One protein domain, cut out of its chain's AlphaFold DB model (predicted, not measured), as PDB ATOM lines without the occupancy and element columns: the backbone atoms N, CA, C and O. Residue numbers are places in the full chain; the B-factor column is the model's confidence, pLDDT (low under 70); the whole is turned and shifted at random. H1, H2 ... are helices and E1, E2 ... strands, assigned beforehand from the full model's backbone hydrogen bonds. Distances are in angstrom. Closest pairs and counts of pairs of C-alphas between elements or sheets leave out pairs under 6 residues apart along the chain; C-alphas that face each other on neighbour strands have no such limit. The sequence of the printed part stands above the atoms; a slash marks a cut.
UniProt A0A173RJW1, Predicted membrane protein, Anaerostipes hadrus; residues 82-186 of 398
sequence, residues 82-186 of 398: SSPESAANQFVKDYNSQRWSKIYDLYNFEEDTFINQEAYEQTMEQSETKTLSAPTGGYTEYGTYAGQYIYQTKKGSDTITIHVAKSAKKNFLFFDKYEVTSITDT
ATOM      1  N   SER A  82     125.020 174.799  98.472       86.81
ATOM      2  CA  SER A  82     126.444 174.920  98.164       86.81
ATOM      3  C   SER A  82     127.288 174.298  99.278       86.81
ATOM      4  O   SER A  82     128.315 174.835  99.678       86.81
ATOM      5  N   SER A  83     126.815 173.170  99.811       91.38
ATOM      6  CA  SER A  83     127.467 172.411 100.874       91.38
ATOM      7  C   SER A  83     127.987 171.062 100.352       91.38
ATOM      8  O   SER A  83     127.456 170.542  99.363       91.38
ATOM      9  N   PRO A  84     128.979 170.450 101.024       93.81
ATOM     10  CA  PRO A  84     129.448 169.108 100.677       93.81
ATOM     11  C   PRO A  84     128.328 168.059 100.763       93.81
ATOM     12  O   PRO A  84     128.205 167.193  99.898       93.81
ATOM     13  N   GLU A  85     127.449 168.191 101.760       94.88
ATOM     14  CA  GLU A  85     126.293 167.314 101.953       94.88
ATOM     15  C   GLU A  85     125.302 167.428 100.788       94.88
ATOM     16  O   GLU A  85     124.739 166.431 100.337       94.88
ATOM     17  N   SER A  86     125.108 168.636 100.245       93.75
ATOM     18  CA  SER A  86     124.265 168.839  99.065       93.75
ATOM     19  C   SER A  86     124.827 168.125  97.832       93.75
ATOM     20  O   SER A  86     124.046 167.600  97.039       93.75
ATOM     21  N   ALA A  87     126.152 168.066  97.665       95.00
ATOM     22  CA  ALA A  87     126.779 167.325  96.569       95.00
ATOM     23  C   ALA A  87     126.566 165.806  96.712       95.00
ATOM     24  O   ALA A  87     126.161 165.151  95.751       95.00
ATOM     25  N   ALA A  88     126.741 165.255  97.917       97.06
ATOM     26  CA  ALA A  88     126.470 163.840  98.190       97.06
ATOM     27  C   ALA A  88     124.983 163.481  97.998       97.06
ATOM     28  O   ALA A  88     124.656 162.466  97.380       97.06
ATOM     29  N   ASN A  89     124.067 164.339  98.460       96.50
ATOM     30  CA  ASN A  89     122.630 164.179  98.224       96.50
ATOM     31  C   ASN A  89     122.281 164.228  96.730       96.50
ATOM     32  O   ASN A  89     121.419 163.479  96.269       96.50
ATOM     33  N   GLN A  90     122.953 165.090  95.962       95.88
ATOM     34  CA  GLN A  90     122.756 165.175  94.519       95.88
ATOM     35  C   GLN A  90     123.226 163.899  93.807       95.88
ATOM     36  O   GLN A  90     122.514 163.428  92.924       95.88
ATOM     37  N   PHE A  91     124.338 163.291  94.229       96.88
ATOM     38  CA  PHE A  91     124.758 161.973  93.737       96.88
ATOM     39  C   PHE A  91     123.702 160.894  94.002       96.88
ATOM     40  O   PHE A  91     123.281 160.211  93.071       96.88
ATOM     41  N   VAL A  92     123.211 160.785  95.244       97.69
ATOM     42  CA  VAL A  92     122.149 159.827  95.605       97.69
ATOM     43  C   VAL A  92     120.899 160.047  94.753       97.69
ATOM     44  O   VAL A  92     120.291 159.091  94.269       97.69
ATOM     45  N   LYS A  93     120.531 161.310  94.516       96.88
ATOM     46  CA  LYS A  93     119.406 161.670  93.652       96.88
ATOM     47  C   LYS A  93     119.640 161.265  92.198       96.88
ATOM     48  O   LYS A  93     118.735 160.694  91.597       96.88
ATOM     49  N   ASP A  94     120.803 161.576  91.629       96.88
ATOM     50  CA  ASP A  94     121.132 161.247  90.241       96.88
ATOM     51  C   ASP A  94     121.190 159.722  90.037       96.88
ATOM     52  O   ASP A  94     120.650 159.236  89.046       96.88
ATOM     53  N   TYR A  95     121.719 158.965  91.007       96.31
ATOM     54  CA  TYR A  95     121.703 157.500  90.994       96.31
ATOM     55  C   TYR A  95     120.269 156.960  91.041       96.31
ATOM     56  O   TYR A  95     119.866 156.179  90.187       96.31
ATOM     57  N   ASN A  96     119.459 157.403  92.008       96.06
ATOM     58  CA  ASN A  96     118.076 156.932  92.153       96.06
ATOM     59  C   ASN A  96     117.175 157.369  90.985       96.06
ATOM     60  O   ASN A  96     116.145 156.751  90.739       96.06
ATOM     61  N   SER A  97     117.570 158.422  90.265       96.56
ATOM     62  CA  SER A  97     116.930 158.880  89.025       96.56
ATOM     63  C   SER A  97     117.555 158.255  87.772       96.56
ATOM     64  O   SER A  97     117.318 158.752  86.675       96.56
ATOM     65  N   GLN A  98     118.376 157.212  87.934       95.94
ATOM     66  CA  GLN A  98     118.954 156.408  86.856       95.94
ATOM     67  C   GLN A  98     119.798 157.202  85.851       95.94
ATOM     68  O   GLN A  98     119.824 156.916  84.659       95.94
ATOM     69  N   ARG A  99     120.519 158.232  86.310       96.38
ATOM     70  CA  ARG A  99     121.396 159.042  85.447       96.38
ATOM     71  C   ARG A  99     122.767 158.391  85.287       96.38
ATOM     72  O   ARG A  99     123.780 158.987  85.646       96.38
ATOM     73  N   TRP A 100     122.782 157.168  84.767       95.56
ATOM     74  CA  TRP A 100     123.935 156.263  84.758       95.56
ATOM     75  C   TRP A 100     125.200 156.846  84.136       95.56
ATOM     76  O   TRP A 100     126.251 156.704  84.748       95.56
ATOM     77  N   SER A 101     125.088 157.604  83.041       96.19
ATOM     78  CA  SER A 101     126.198 158.373  82.454       96.19
ATOM     79  C   SER A 101     126.977 159.178  83.505       96.19
ATOM     80  O   SER A 101     128.183 159.034  83.657       96.19
ATOM     81  N   LYS A 102     126.265 159.957  84.332       94.25
ATOM     82  CA  LYS A 102     126.881 160.792  85.373       94.25
ATOM     83  C   LYS A 102     127.475 159.988  86.519       94.25
ATOM     84  O   LYS A 102     128.359 160.472  87.212       94.25
ATOM     85  N   ILE A 103     126.899 158.822  86.793       95.56
ATOM     86  CA  ILE A 103     127.375 157.932  87.848       95.56
ATOM     87  C   ILE A 103     128.660 157.243  87.394       95.56
ATOM     88  O   ILE A 103     129.580 157.106  88.198       95.56
ATOM     89  N   TYR A 104     128.736 156.867  86.116       95.81
ATOM     90  CA  TYR A 104     129.908 156.252  85.508       95.81
ATOM     91  C   TYR A 104     131.157 157.125  85.647       95.81
ATOM     92  O   TYR A 104     132.178 156.637  86.118       95.81
ATOM     93  N   ASP A 105     131.038 158.427  85.361       94.88
ATOM     94  CA  ASP A 105     132.138 159.403  85.447       94.88
ATOM     95  C   ASP A 105     132.791 159.501  86.840       94.88
ATOM     96  O   ASP A 105     133.889 160.037  86.984       94.88
ATOM     97  N   LEU A 106     132.106 159.028  87.887       95.12
ATOM     98  CA  LEU A 106     132.598 159.055  89.267       95.12
ATOM     99  C   LEU A 106     133.362 157.781  89.650       95.12
ATOM    100  O   LEU A 106     134.008 157.748  90.704       95.12
ATOM    101  N   TYR A 107     133.274 156.734  88.832       93.88
ATOM    102  CA  TYR A 107     134.076 155.531  88.983       93.88
ATOM    103  C   TYR A 107     135.441 155.694  88.321       93.88
ATOM    104  O   TYR A 107     135.607 156.405  87.337       93.88
ATOM    105  N   ASN A 108     136.425 154.968  88.845       91.38
ATOM    106  CA  ASN A 108     137.748 154.861  88.244       91.38
ATOM    107  C   ASN A 108     137.955 153.436  87.716       91.38
ATOM    108  O   ASN A 108     138.653 152.631  88.337       91.38
ATOM    109  N   PHE A 109     137.268 153.100  86.622       92.81
ATOM    110  CA  PHE A 109     137.415 151.803  85.965       92.81
ATOM    111  C   PHE A 109     138.586 151.809  84.980       92.81
ATOM    112  O   PHE A 109     138.866 152.797  84.310       92.81
ATOM    113  N   GLU A 110     139.261 150.668  84.878       93.44
ATOM    114  CA  GLU A 110     140.161 150.395  83.762       93.44
ATOM    115  C   GLU A 110     139.307 150.012  82.548       93.44
ATOM    116  O   GLU A 110     138.669 148.956  82.548       93.44
ATOM    117  N   GLU A 111     139.263 150.902  81.558       94.44
ATOM    118  CA  GLU A 111     138.429 150.759  80.364       94.44
ATOM    119  C   GLU A 111     138.785 149.509  79.544       94.44
ATOM    120  O   GLU A 111     139.953 149.191  79.314       94.44
ATOM    121  N   ASP A 112     137.757 148.825  79.044       94.69
ATOM    122  CA  ASP A 112     137.860 147.661  78.164       94.69
ATOM    123  C   ASP A 112     136.613 147.585  77.258       94.69
ATOM    124  O   ASP A 112     135.685 148.394  77.320       94.69
ATOM    125  N   THR A 113     136.556 146.573  76.403       95.94
ATOM    126  CA  THR A 113     135.498 146.322  75.423       95.94
ATOM    127  C   THR A 113     134.096 146.369  76.028       95.94
ATOM    128  O   THR A 113     133.207 146.947  75.416       95.94
ATOM    129  N   PHE A 114     133.896 145.800  77.221       97.56
ATOM    130  CA  PHE A 114     132.613 145.828  77.940       97.56
ATOM    131  C   PHE A 114     132.701 146.531  79.299       97.56
ATOM    132  O   PHE A 114     131.800 146.388  80.123       97.56
ATOM    133  N   ILE A 115     133.795 147.254  79.542       97.06
ATOM    134  CA  ILE A 115     133.998 148.092  80.724       97.06
ATOM    135  C   ILE A 115     134.168 149.510  80.200       97.06
ATOM    136  O   ILE A 115     135.281 149.949  79.960       97.06
ATOM    137  N   ASN A 116     133.041 150.145  79.901       96.62
ATOM    138  CA  ASN A 116     132.948 151.514  79.409       96.62
ATOM    139  C   ASN A 116     131.575 152.092  79.769       96.62
ATOM    140  O   ASN A 116     130.689 151.358  80.223       96.62
ATOM    141  N   GLN A 117     131.393 153.394  79.548       96.25
ATOM    142  CA  GLN A 117     130.156 154.097  79.891       96.25
ATOM    143  C   GLN A 117     128.919 153.459  79.238       96.25
ATOM    144  O   GLN A 117     127.939 153.196  79.928       96.25
ATOM    145  N   GLU A 118     128.968 153.156  77.935       96.62
ATOM    146  CA  GLU A 118     127.841 152.550  77.208       96.62
ATOM    147  C   GLU A 118     127.464 151.187  77.808       96.62
ATOM    148  O   GLU A 118     126.295 150.936  78.107       96.62
ATOM    149  N   ALA A 119     128.456 150.328  78.062       97.25
ATOM    150  CA  ALA A 119     128.239 149.023  78.682       97.25
ATOM    151  C   ALA A 119     127.643 149.149  80.091       97.25
ATOM    152  O   ALA A 119     126.758 148.375  80.463       97.25
ATOM    153  N   TYR A 120     128.103 150.125  80.877       96.25
ATOM    154  CA  TYR A 120     127.585 150.376  82.218       96.25
ATOM    155  C   TYR A 120     126.120 150.816  82.183       96.25
ATOM    156  O   TYR A 120     125.297 150.238  82.891       96.25
ATOM    157  N   GLU A 121     125.780 151.791  81.336       95.69
ATOM    158  CA  GLU A 121     124.405 152.272  81.165       95.69
ATOM    159  C   GLU A 121     123.466 151.124  80.789       95.69
ATOM    160  O   GLU A 121     122.474 150.890  81.482       95.69
ATOM    161  N   GLN A 122     123.830 150.338  79.770       96.12
ATOM    162  CA  GLN A 122     123.032 149.193  79.331       96.12
ATOM    163  C   GLN A 122     122.889 148.122  80.417       96.12
ATOM    164  O   GLN A 122     121.808 147.550  80.581       96.12
ATOM    165  N   THR A 123     123.952 147.841  81.175       95.69
ATOM    166  CA  THR A 123     123.898 146.864  82.274       95.69
ATOM    167  C   THR A 123     122.946 147.341  83.366       95.69
ATOM    168  O   THR A 123     122.117 146.569  83.849       95.69
ATOM    169  N   MET A 124     123.035 148.617  83.747       94.25
ATOM    170  CA  MET A 124     122.219 149.206  84.810       94.25
ATOM    171  C   MET A 124     120.744 149.350  84.414       94.25
ATOM    172  O   MET A 124     119.878 149.186  85.268       94.25
ATOM    173  N   GLU A 125     120.435 149.611  83.141       93.81
ATOM    174  CA  GLU A 125     119.057 149.646  82.620       93.81
ATOM    175  C   GLU A 125     118.391 148.265  82.592       93.81
ATOM    176  O   GLU A 125     117.189 148.145  82.836       93.81
ATOM    177  N   GLN A 126     119.160 147.216  82.299       93.75
ATOM    178  CA  GLN A 126     118.652 145.845  82.186       93.75
ATOM    179  C   GLN A 126     118.638 145.085  83.520       93.75
ATOM    180  O   GLN A 126     117.977 144.048  83.643       93.75
ATOM    181  N   SER A 127     119.387 145.563  84.513       91.62
ATOM    182  CA  SER A 127     119.528 144.921  85.820       91.62
ATOM    183  C   SER A 127     118.578 145.515  86.852       91.62
ATOM    184  O   SER A 127     118.219 146.688  86.811       91.62
ATOM    185  N   GLU A 128     118.209 144.717  87.851       87.88
ATOM    186  CA  GLU A 128     117.506 145.245  89.017       87.88
ATOM    187  C   GLU A 128     118.470 146.068  89.880       87.88
ATOM    188  O   GLU A 128     119.392 145.540  90.505       87.88
ATOM    189  N   THR A 129     118.253 147.382  89.940       88.38
ATOM    190  CA  THR A 129     119.073 148.290  90.749       88.38
ATOM    191  C   THR A 129     118.406 148.585  92.089       88.38
ATOM    192  O   THR A 129     117.261 149.040  92.136       88.38
ATOM    193  N   LYS A 130     119.137 148.408  93.194       92.25
ATOM    194  CA  LYS A 130     118.700 148.872  94.520       92.25
ATOM    195  C   LYS A 130     118.805 150.393  94.608       92.25
ATOM    196  O   LYS A 130     119.766 150.963  94.095       92.25
ATOM    197  N   THR A 131     117.872 151.028  95.311       94.31
ATOM    198  CA  THR A 131     117.946 152.459  95.624       94.31
ATOM    199  C   THR A 131     118.988 152.739  96.705       94.31
ATOM    200  O   THR A 131     119.275 151.898  97.562       94.31
ATOM    201  N   LEU A 132     119.551 153.941  96.658       96.62
ATOM    202  CA  LEU A 132     120.465 154.461  97.663       96.62
ATOM    203  C   LEU A 132     119.700 155.191  98.765       96.62
ATOM    204  O   LEU A 132     118.774 155.962  98.484       96.62
ATOM    205  N   SER A 133     120.114 154.979 100.014       96.75
ATOM    206  CA  SER A 133     119.618 155.738 101.163       96.75
ATOM    207  C   SER A 133     120.143 157.177 101.163       96.75
ATOM    208  O   SER A 133     121.073 157.526 100.432       96.75
ATOM    209  N   ALA A 134     119.603 158.015 102.051       96.75
ATOM    210  CA  ALA A 134     120.229 159.301 102.346       96.75
ATOM    211  C   ALA A 134     121.697 159.087 102.781       96.75
ATOM    212  O   ALA A 134     121.972 158.125 103.513       96.75
ATOM    213  N   PRO A 135     122.633 159.927 102.310       96.62
ATOM    214  CA  PRO A 135     124.030 159.825 102.684       96.62
ATOM    215  C   PRO A 135     124.244 160.325 104.119       96.62
ATOM    216  O   PRO A 135     123.641 161.311 104.539       96.62
ATOM    217  N   THR A 136     125.136 159.678 104.860       95.50
ATOM    218  CA  THR A 136     125.586 160.099 106.192       95.50
ATOM    219  C   THR A 136     127.098 160.270 106.195       95.50
ATOM    220  O   THR A 136     127.811 159.554 105.500       95.50
ATOM    221  N   GLY A 137     127.614 161.240 106.940       93.94
ATOM    222  CA  GLY A 137     129.050 161.509 106.985       93.94
ATOM    223  C   GLY A 137     129.352 162.990 107.135       93.94
ATOM    224  O   GLY A 137     128.499 163.766 107.571       93.94
ATOM    225  N   GLY A 138     130.573 163.379 106.791       92.00
ATOM    226  CA  GLY A 138     131.045 164.738 106.990       92.00
ATOM    227  C   GLY A 138     132.542 164.883 106.770       92.00
ATOM    228  O   GLY A 138     133.165 164.135 106.018       92.00
ATOM    229  N   TYR A 139     133.114 165.901 107.404       90.38
ATOM    230  CA  TYR A 139     134.537 166.192 107.302       90.38
ATOM    231  C   TYR A 139     135.371 165.159 108.066       90.38
ATOM    232  O   TYR A 139     135.052 164.823 109.206       90.38
ATOM    233  N   THR A 140     136.437 164.665 107.440       86.88
ATOM    234  CA  THR A 140     137.366 163.707 108.049       86.88
ATOM    235  C   THR A 140     138.651 164.420 108.464       86.88
ATOM    236  O   THR A 140     139.349 164.988 107.627       86.88
ATOM    237  N   GLU A 141     138.981 164.383 109.756       84.50
ATOM    238  CA  GLU A 141     140.140 165.097 110.325       84.50
ATOM    239  C   GLU A 141     141.431 164.259 110.383       84.50
ATOM    240  O   GLU A 141     142.520 164.821 110.474       84.50
ATOM    241  N   TYR A 142     141.334 162.927 110.307       77.06
ATOM    242  CA  TYR A 142     142.461 162.012 110.530       77.06
ATOM    243  C   TYR A 142     142.449 160.828 109.548       77.06
ATOM    244  O   TYR A 142     141.408 160.460 109.008       77.06
ATOM    245  N   GLY A 143     143.611 160.198 109.348       80.62
ATOM    246  CA  GLY A 143     143.783 159.036 108.467       80.62
ATOM    247  C   GLY A 143     144.094 159.395 107.010       80.62
ATOM    248  O   GLY A 143     144.356 160.548 106.681       80.62
ATOM    249  N   THR A 144     144.065 158.394 106.125       76.75
ATOM    250  CA  THR A 144     144.433 158.518 104.696       76.75
ATOM    251  C   THR A 144     143.610 159.562 103.934       76.75
ATOM    252  O   THR A 144     144.061 160.079 102.916       76.75
ATOM    253  N   TYR A 145     142.422 159.897 104.437       76.12
ATOM    254  CA  TYR A 145     141.498 160.855 103.831       76.12
ATOM    255  C   TYR A 145     141.314 162.132 104.671       76.12
ATOM    256  O   TYR A 145     140.316 162.838 104.512       76.12
ATOM    257  N   ALA A 146     142.248 162.427 105.584       80.44
ATOM    258  CA  ALA A 146     142.238 163.671 106.346       80.44
ATOM    259  C   ALA A 146     142.175 164.887 105.404       80.44
ATOM    260  O   ALA A 146     142.907 164.959 104.415       80.44
ATOM    261  N   GLY A 147     141.293 165.840 105.702       82.69
ATOM    262  CA  GLY A 147     141.073 167.020 104.862       82.69
ATOM    263  C   GLY A 147     139.993 166.862 103.789       82.69
ATOM    264  O   GLY A 147     139.772 167.797 103.020       82.69
ATOM    265  N   GLN A 148     139.307 165.716 103.723       86.38
ATOM    266  CA  GLN A 148     138.244 165.458 102.745       86.38
ATOM    267  C   GLN A 148     136.860 165.359 103.398       86.38
ATOM    268  O   GLN A 148     136.721 164.991 104.568       86.38
ATOM    269  N   TYR A 149     135.818 165.655 102.617       94.19
ATOM    270  CA  TYR A 149     134.438 165.367 102.997       94.19
ATOM    271  C   TYR A 149     134.053 163.984 102.479       94.19
ATOM    272  O   TYR A 149     134.050 163.749 101.270       94.19
ATOM    273  N   ILE A 150     133.721 163.077 103.393       95.19
ATOM    274  CA  ILE A 150     133.388 161.689 103.079       95.19
ATOM    275  C   ILE A 150     131.972 161.411 103.546       95.19
ATOM    276  O   ILE A 150     131.633 161.594 104.718       95.19
ATOM    277  N   TYR A 151     131.159 160.935 102.615       96.19
ATOM    278  CA  TYR A 151     129.800 160.494 102.879       96.19
ATOM    279  C   TYR A 151     129.652 159.016 102.540       96.19
ATOM    280  O   TYR A 151     130.348 158.486 101.679       96.19
ATOM    281  N   GLN A 152     128.727 158.348 103.209       95.81
ATOM    282  CA  GLN A 152     128.392 156.952 102.996       95.81
ATOM    283  C   GLN A 152     126.895 156.821 102.757       95.81
ATOM    284  O   GLN A 152     126.090 157.423 103.460       95.81
ATOM    285  N   THR A 153     126.508 156.016 101.777       96.62
ATOM    286  CA  THR A 153     125.105 155.670 101.522       96.62
ATOM    287  C   THR A 153     124.946 154.160 101.421       96.62
ATOM    288  O   THR A 153     125.874 153.450 101.020       96.62
ATOM    289  N   LYS A 154     123.782 153.648 101.830       95.62
ATOM    290  CA  LYS A 154     123.464 152.222 101.785       95.62
ATOM    291  C   LYS A 154     122.817 151.855 100.458       95.62
ATOM    292  O   LYS A 154     121.868 152.509 100.033       95.62
ATOM    293  N   LYS A 155     123.287 150.756  99.867       93.31
ATOM    294  CA  LYS A 155     122.727 150.083  98.688       93.31
ATOM    295  C   LYS A 155     122.290 148.678  99.104       93.31
ATOM    296  O   LYS A 155     122.994 147.688  98.923       93.31
ATOM    297  N   GLY A 156     121.135 148.584  99.758       90.00
ATOM    298  CA  GLY A 156     120.769 147.379 100.510       90.00
ATOM    299  C   GLY A 156     121.739 147.139 101.674       90.00
ATOM    300  O   GLY A 156     121.866 147.993 102.547       90.00
ATOM    301  N   SER A 157     122.419 145.990 101.689       90.06
ATOM    302  CA  SER A 157     123.459 145.662 102.678       90.06
ATOM    303  C   SER A 157     124.802 146.344 102.403       90.06
ATOM    304  O   SER A 157     125.607 146.502 103.323       90.06
ATOM    305  N   ASP A 158     125.040 146.750 101.156       92.56
ATOM    306  CA  ASP A 158     126.313 147.304 100.707       92.56
ATOM    307  C   ASP A 158     126.423 148.793 101.046       92.56
ATOM    308  O   ASP A 158     125.427 149.475 101.308       92.56
ATOM    309  N   THR A 159     127.651 149.311 101.072       93.81
ATOM    310  CA  THR A 159     127.922 150.725 101.369       93.81
ATOM    311  C   THR A 159     128.732 151.344 100.243       93.81
ATOM    312  O   THR A 159     129.790 150.829  99.895       93.81
ATOM    313  N   ILE A 160     128.249 152.466  99.716       95.75
ATOM    314  CA  ILE A 160     128.989 153.297  98.767       95.75
ATOM    315  C   ILE A 160     129.616 154.446  99.541       95.75
ATOM    316  O   ILE A 160     128.918 155.150 100.275       95.75
ATOM    317  N   THR A 161     130.918 154.644  99.359       95.50
ATOM    318  CA  THR A 161     131.646 155.800  99.890       95.50
ATOM    319  C   THR A 161     131.754 156.870  98.811       95.50
ATOM    320  O   THR A 161     132.127 156.577  97.679       95.50
ATOM    321  N   ILE A 162     131.415 158.105  99.160       96.50
ATOM    322  CA  ILE A 162     131.336 159.263  98.273       96.50
ATOM    323  C   ILE A 162     132.380 160.277  98.735       96.50
ATOM    324  O   ILE A 162     132.288 160.795  99.853       96.50
ATOM    325  N   HIS A 163     133.347 160.581  97.873       94.69
ATOM    326  CA  HIS A 163     134.393 161.562  98.146       94.69
ATOM    327  C   HIS A 163     133.998 162.914  97.563       94.69
ATOM    328  O   HIS A 163     133.825 163.058  96.349       94.69
ATOM    329  N   VAL A 164     133.866 163.923  98.418       95.38
ATOM    330  CA  VAL A 164     133.457 165.275  98.033       95.38
ATOM    331  C   VAL A 164     134.602 166.249  98.272       95.38
ATOM    332  O   VAL A 164     135.201 166.281  99.349       95.38
ATOM    333  N   ALA A 165     134.869 167.090  97.276       91.75
ATOM    334  CA  ALA A 165     135.862 168.151  97.375       91.75
ATOM    335  C   ALA A 165     135.275 169.505  96.983       91.75
ATOM    336  O   ALA A 165     134.290 169.610  96.245       91.75
ATOM    337  N   LYS A 166     135.910 170.561  97.489       91.25
ATOM    338  CA  LYS A 166     135.619 171.933  97.089       91.25
ATOM    339  C   LYS A 166     136.183 172.180  95.691       91.25
ATOM    340  O   LYS A 166     137.368 171.977  95.446       91.25
ATOM    341  N   SER A 167     135.331 172.638  94.787       88.44
ATOM    342  CA  SER A 167     135.693 173.044  93.434       88.44
ATOM    343  C   SER A 167     136.374 174.415  93.455       88.44
ATOM    344  O   SER A 167     136.074 175.265  94.295       88.44
ATOM    345  N   ALA A 168     137.242 174.671  92.475       88.69
ATOM    346  CA  ALA A 168     137.789 176.012  92.244       88.69
ATOM    347  C   ALA A 168     136.709 177.004  91.765       88.69
ATOM    348  O   ALA A 168     136.867 178.219  91.889       88.69
ATOM    349  N   LYS A 169     135.601 176.492  91.211       88.44
ATOM    350  CA  LYS A 169     134.468 177.296  90.748       88.44
ATOM    351  C   LYS A 169     133.561 177.685  91.919       88.44
ATOM    352  O   LYS A 169     133.462 176.976  92.917       88.44
ATOM    353  N   LYS A 170     132.844 178.798  91.769       88.62
ATOM    354  CA  LYS A 170     131.822 179.260  92.717       88.62
ATOM    355  C   LYS A 170     130.426 179.062  92.135       88.62
ATOM    356  O   LYS A 170     130.216 179.274  90.942       88.62
ATOM    357  N   ASN A 171     129.461 178.714  92.976       84.75
ATOM    358  CA  ASN A 171     128.048 178.801  92.629       84.75
ATOM    359  C   ASN A 171     127.597 180.259  92.750       84.75
ATOM    360  O   ASN A 171     127.806 180.892  93.785       84.75
ATOM    361  N   PHE A 172     126.981 180.792  91.691       83.38
ATOM    362  CA  PHE A 172     126.528 182.187  91.622       83.38
ATOM    363  C   PHE A 172     127.622 183.215  91.966       83.38
ATOM    364  O   PHE A 172     127.304 184.253  92.517       83.38
ATOM    365  N   LEU A 173     128.904 182.931  91.688       83.94
ATOM    366  CA  LEU A 173     130.079 183.763  92.029       83.94
ATOM    367  C   LEU A 173     130.399 183.910  93.531       83.94
ATOM    368  O   LEU A 173     131.551 184.166  93.872       83.94
ATOM    369  N   PHE A 174     129.436 183.695  94.429       84.38
ATOM    370  CA  PHE A 174     129.607 183.937  95.866       84.38
ATOM    371  C   PHE A 174     129.828 182.654  96.673       84.38
ATOM    372  O   PHE A 174     130.669 182.613  97.573       84.38
ATOM    373  N   PHE A 175     129.103 181.585  96.344       88.88
ATOM    374  CA  PHE A 175     129.044 180.388  97.178       88.88
ATOM    375  C   PHE A 175     130.090 179.355  96.775       88.88
ATOM    376  O   PHE A 175     130.374 179.165  95.592       88.88
ATOM    377  N   ASP A 176     130.657 178.661  97.758       91.12
ATOM    378  CA  ASP A 176     131.567 177.545  97.503       91.12
ATOM    379  C   ASP A 176     130.867 176.441  96.712       91.12
ATOM    380  O   ASP A 176     129.789 175.998  97.078       91.12
ATOM    381  N   LYS A 177     131.466 175.954  95.627       90.38
ATOM    382  CA  LYS A 177     130.921 174.787  94.933       90.38
ATOM    383  C   LYS A 177     131.604 173.535  95.467       90.38
ATOM    384  O   LYS A 177     132.825 173.502  95.570       90.38
ATOM    385  N   TYR A 178     130.820 172.508  95.765       92.88
ATOM    386  CA  TYR A 178     131.322 171.185  96.121       92.88
ATOM    387  C   TYR A 178     130.885 170.181  95.064       92.88
ATOM    388  O   TYR A 178     129.767 170.263  94.551       92.88
ATOM    389  N   GLU A 179     131.778 169.263  94.720       92.81
ATOM    390  CA  GLU A 179     131.566 168.258  93.682       92.81
ATOM    391  C   GLU A 179     131.991 166.892  94.215       92.81
ATOM    392  O   GLU A 179     132.953 166.778  94.982       92.81
ATOM    393  N   VAL A 180     131.252 165.853  93.824       95.38
ATOM    394  CA  VAL A 180     131.712 164.482  94.034       95.38
ATOM    395  C   VAL A 180     132.884 164.258  93.090       95.38
ATOM    396  O   VAL A 180     132.774 164.513  91.896       95.38
ATOM    397  N   THR A 181     134.007 163.838  93.653       93.38
ATOM    398  CA  THR A 181     135.266 163.636  92.923       93.38
ATOM    399  C   THR A 181     135.474 162.185  92.531       93.38
ATOM    400  O   THR A 181     136.022 161.913  91.472       93.38
ATOM    401  N   SER A 182     135.027 161.263  93.377       94.12
ATOM    402  CA  SER A 182     135.051 159.833  93.112       94.12
ATOM    403  C   SER A 182     134.104 159.107  94.058       94.12
ATOM    404  O   SER A 182     133.684 159.638  95.098       94.12
ATOM    405  N   ILE A 183     133.785 157.868  93.704       95.06
ATOM    406  CA  ILE A 183     133.077 156.944  94.580       95.06
ATOM    407  C   ILE A 183     133.829 155.624  94.717       95.06
ATOM    408  O   ILE A 183     134.560 155.197  93.827       95.06
ATOM    409  N   THR A 184     133.608 154.963  95.846       93.06
ATOM    410  CA  THR A 184     133.991 153.569  96.064       93.06
ATOM    411  C   THR A 184     132.721 152.765  96.320       93.06
ATOM    412  O   THR A 184     132.105 152.914  97.375       93.06
ATOM    413  N   ASP A 185     132.324 151.927  95.360       92.00
ATOM    414  CA  ASP A 185     131.202 150.986  95.482       92.00
ATOM    415  C   ASP A 185     131.741 149.553  95.403       92.00
ATOM    416  O   ASP A 185     132.128 149.080  94.337       92.00
ATOM    417  N   THR A 186     131.755 148.839  96.528       82.62
ATOM    418  CA  THR A 186     132.198 147.436  96.565       82.62
ATOM    419  C   THR A 186     131.212 146.478  95.897       82.62
ATOM    420  O   THR A 186     131.568 145.333  95.635       82.62
TER     421      THR A 186
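This is residues 82 to 186 of the 398 residues of the protein "Predicted membrane protein" of Anaerostipes hadrus (UniProt A0A173RJW1). A strongly twisted sheet of four strands curls round one helix, H1. At one end of H1 the short helix H2 leads to H3, which packs on H2 and lies away from the sheet, while the turn between E3 and E4 lies at the far end of the long axis. The printed part has 105 residues with three named helices and then four named strands, in the order H1 H2 H3 E1 E2 E3 E4; the sheet runs E1 E2 E3 E4, antiparallel throughout, and the class is mixed, helices and strands. The whole is compact, with a radius of gyration of the C-alphas of 14.5 A and spans of 40 by 31 by 25 A.

H1, residues 84 to 96, touches H2, residues 100 to 104, with its residues 91 to 95 alone; the closest C-alphas are those of Tyr 95 and Ile 103, 6.5 A apart. H2 touches H3, residues 117 to 126, closest at the C-alphas of Trp 100 and Glu 121, 5.4 A. H1 and H3 are apart. In all three helices every O i to N i+4 pair is within hydrogen-bond range. E1, residues 136 to 140, and E2, residues 148 to 155, form a hairpin, with N 138 and O 150 at 2.9 A. E2 and E3, residues 158 to 171, form the next hairpin, with N 162 and O 151 at 2.8 A. E3 and E4, residues 175 to 185, form the third, with N 163 and O 182 at 3.0 A and N 171 and O 175 at 2.8 A. The four strands are a meander, each the antiparallel neighbour of the one before. E3 bends by 94 degrees at residue 168. H1 is on the sheet, which curls round its residues 84 to 92, an arrangement of two layers with the helix on one face; the closest C-alphas of H1 and E4 are those of Pro 84 and Tyr 178, 5.3 A. H2 only just is on the sheet and only grazes it, with residues 103 to 104, and H3 is not on it.

H1 begins at C-alpha 84, (129.448, 169.108, 100.677), and is 18.7 A long; H2 measures 6.0 A and H3 14.3 A. E1 is 12.5 A long, E2 22.2 A, E3 32.6 A and E4 29.5 A, ending at C-alpha 185, (131.202, 150.986, 95.482).

The two C-alphas farthest apart are those of Thr 113 and Phe 174, 43.2 A. The printed part has no cut. The link from H2 to H3, residues 105 to 116, is long. Mean pLDDT of the printed part is 92.5, and no printed residue is under 70.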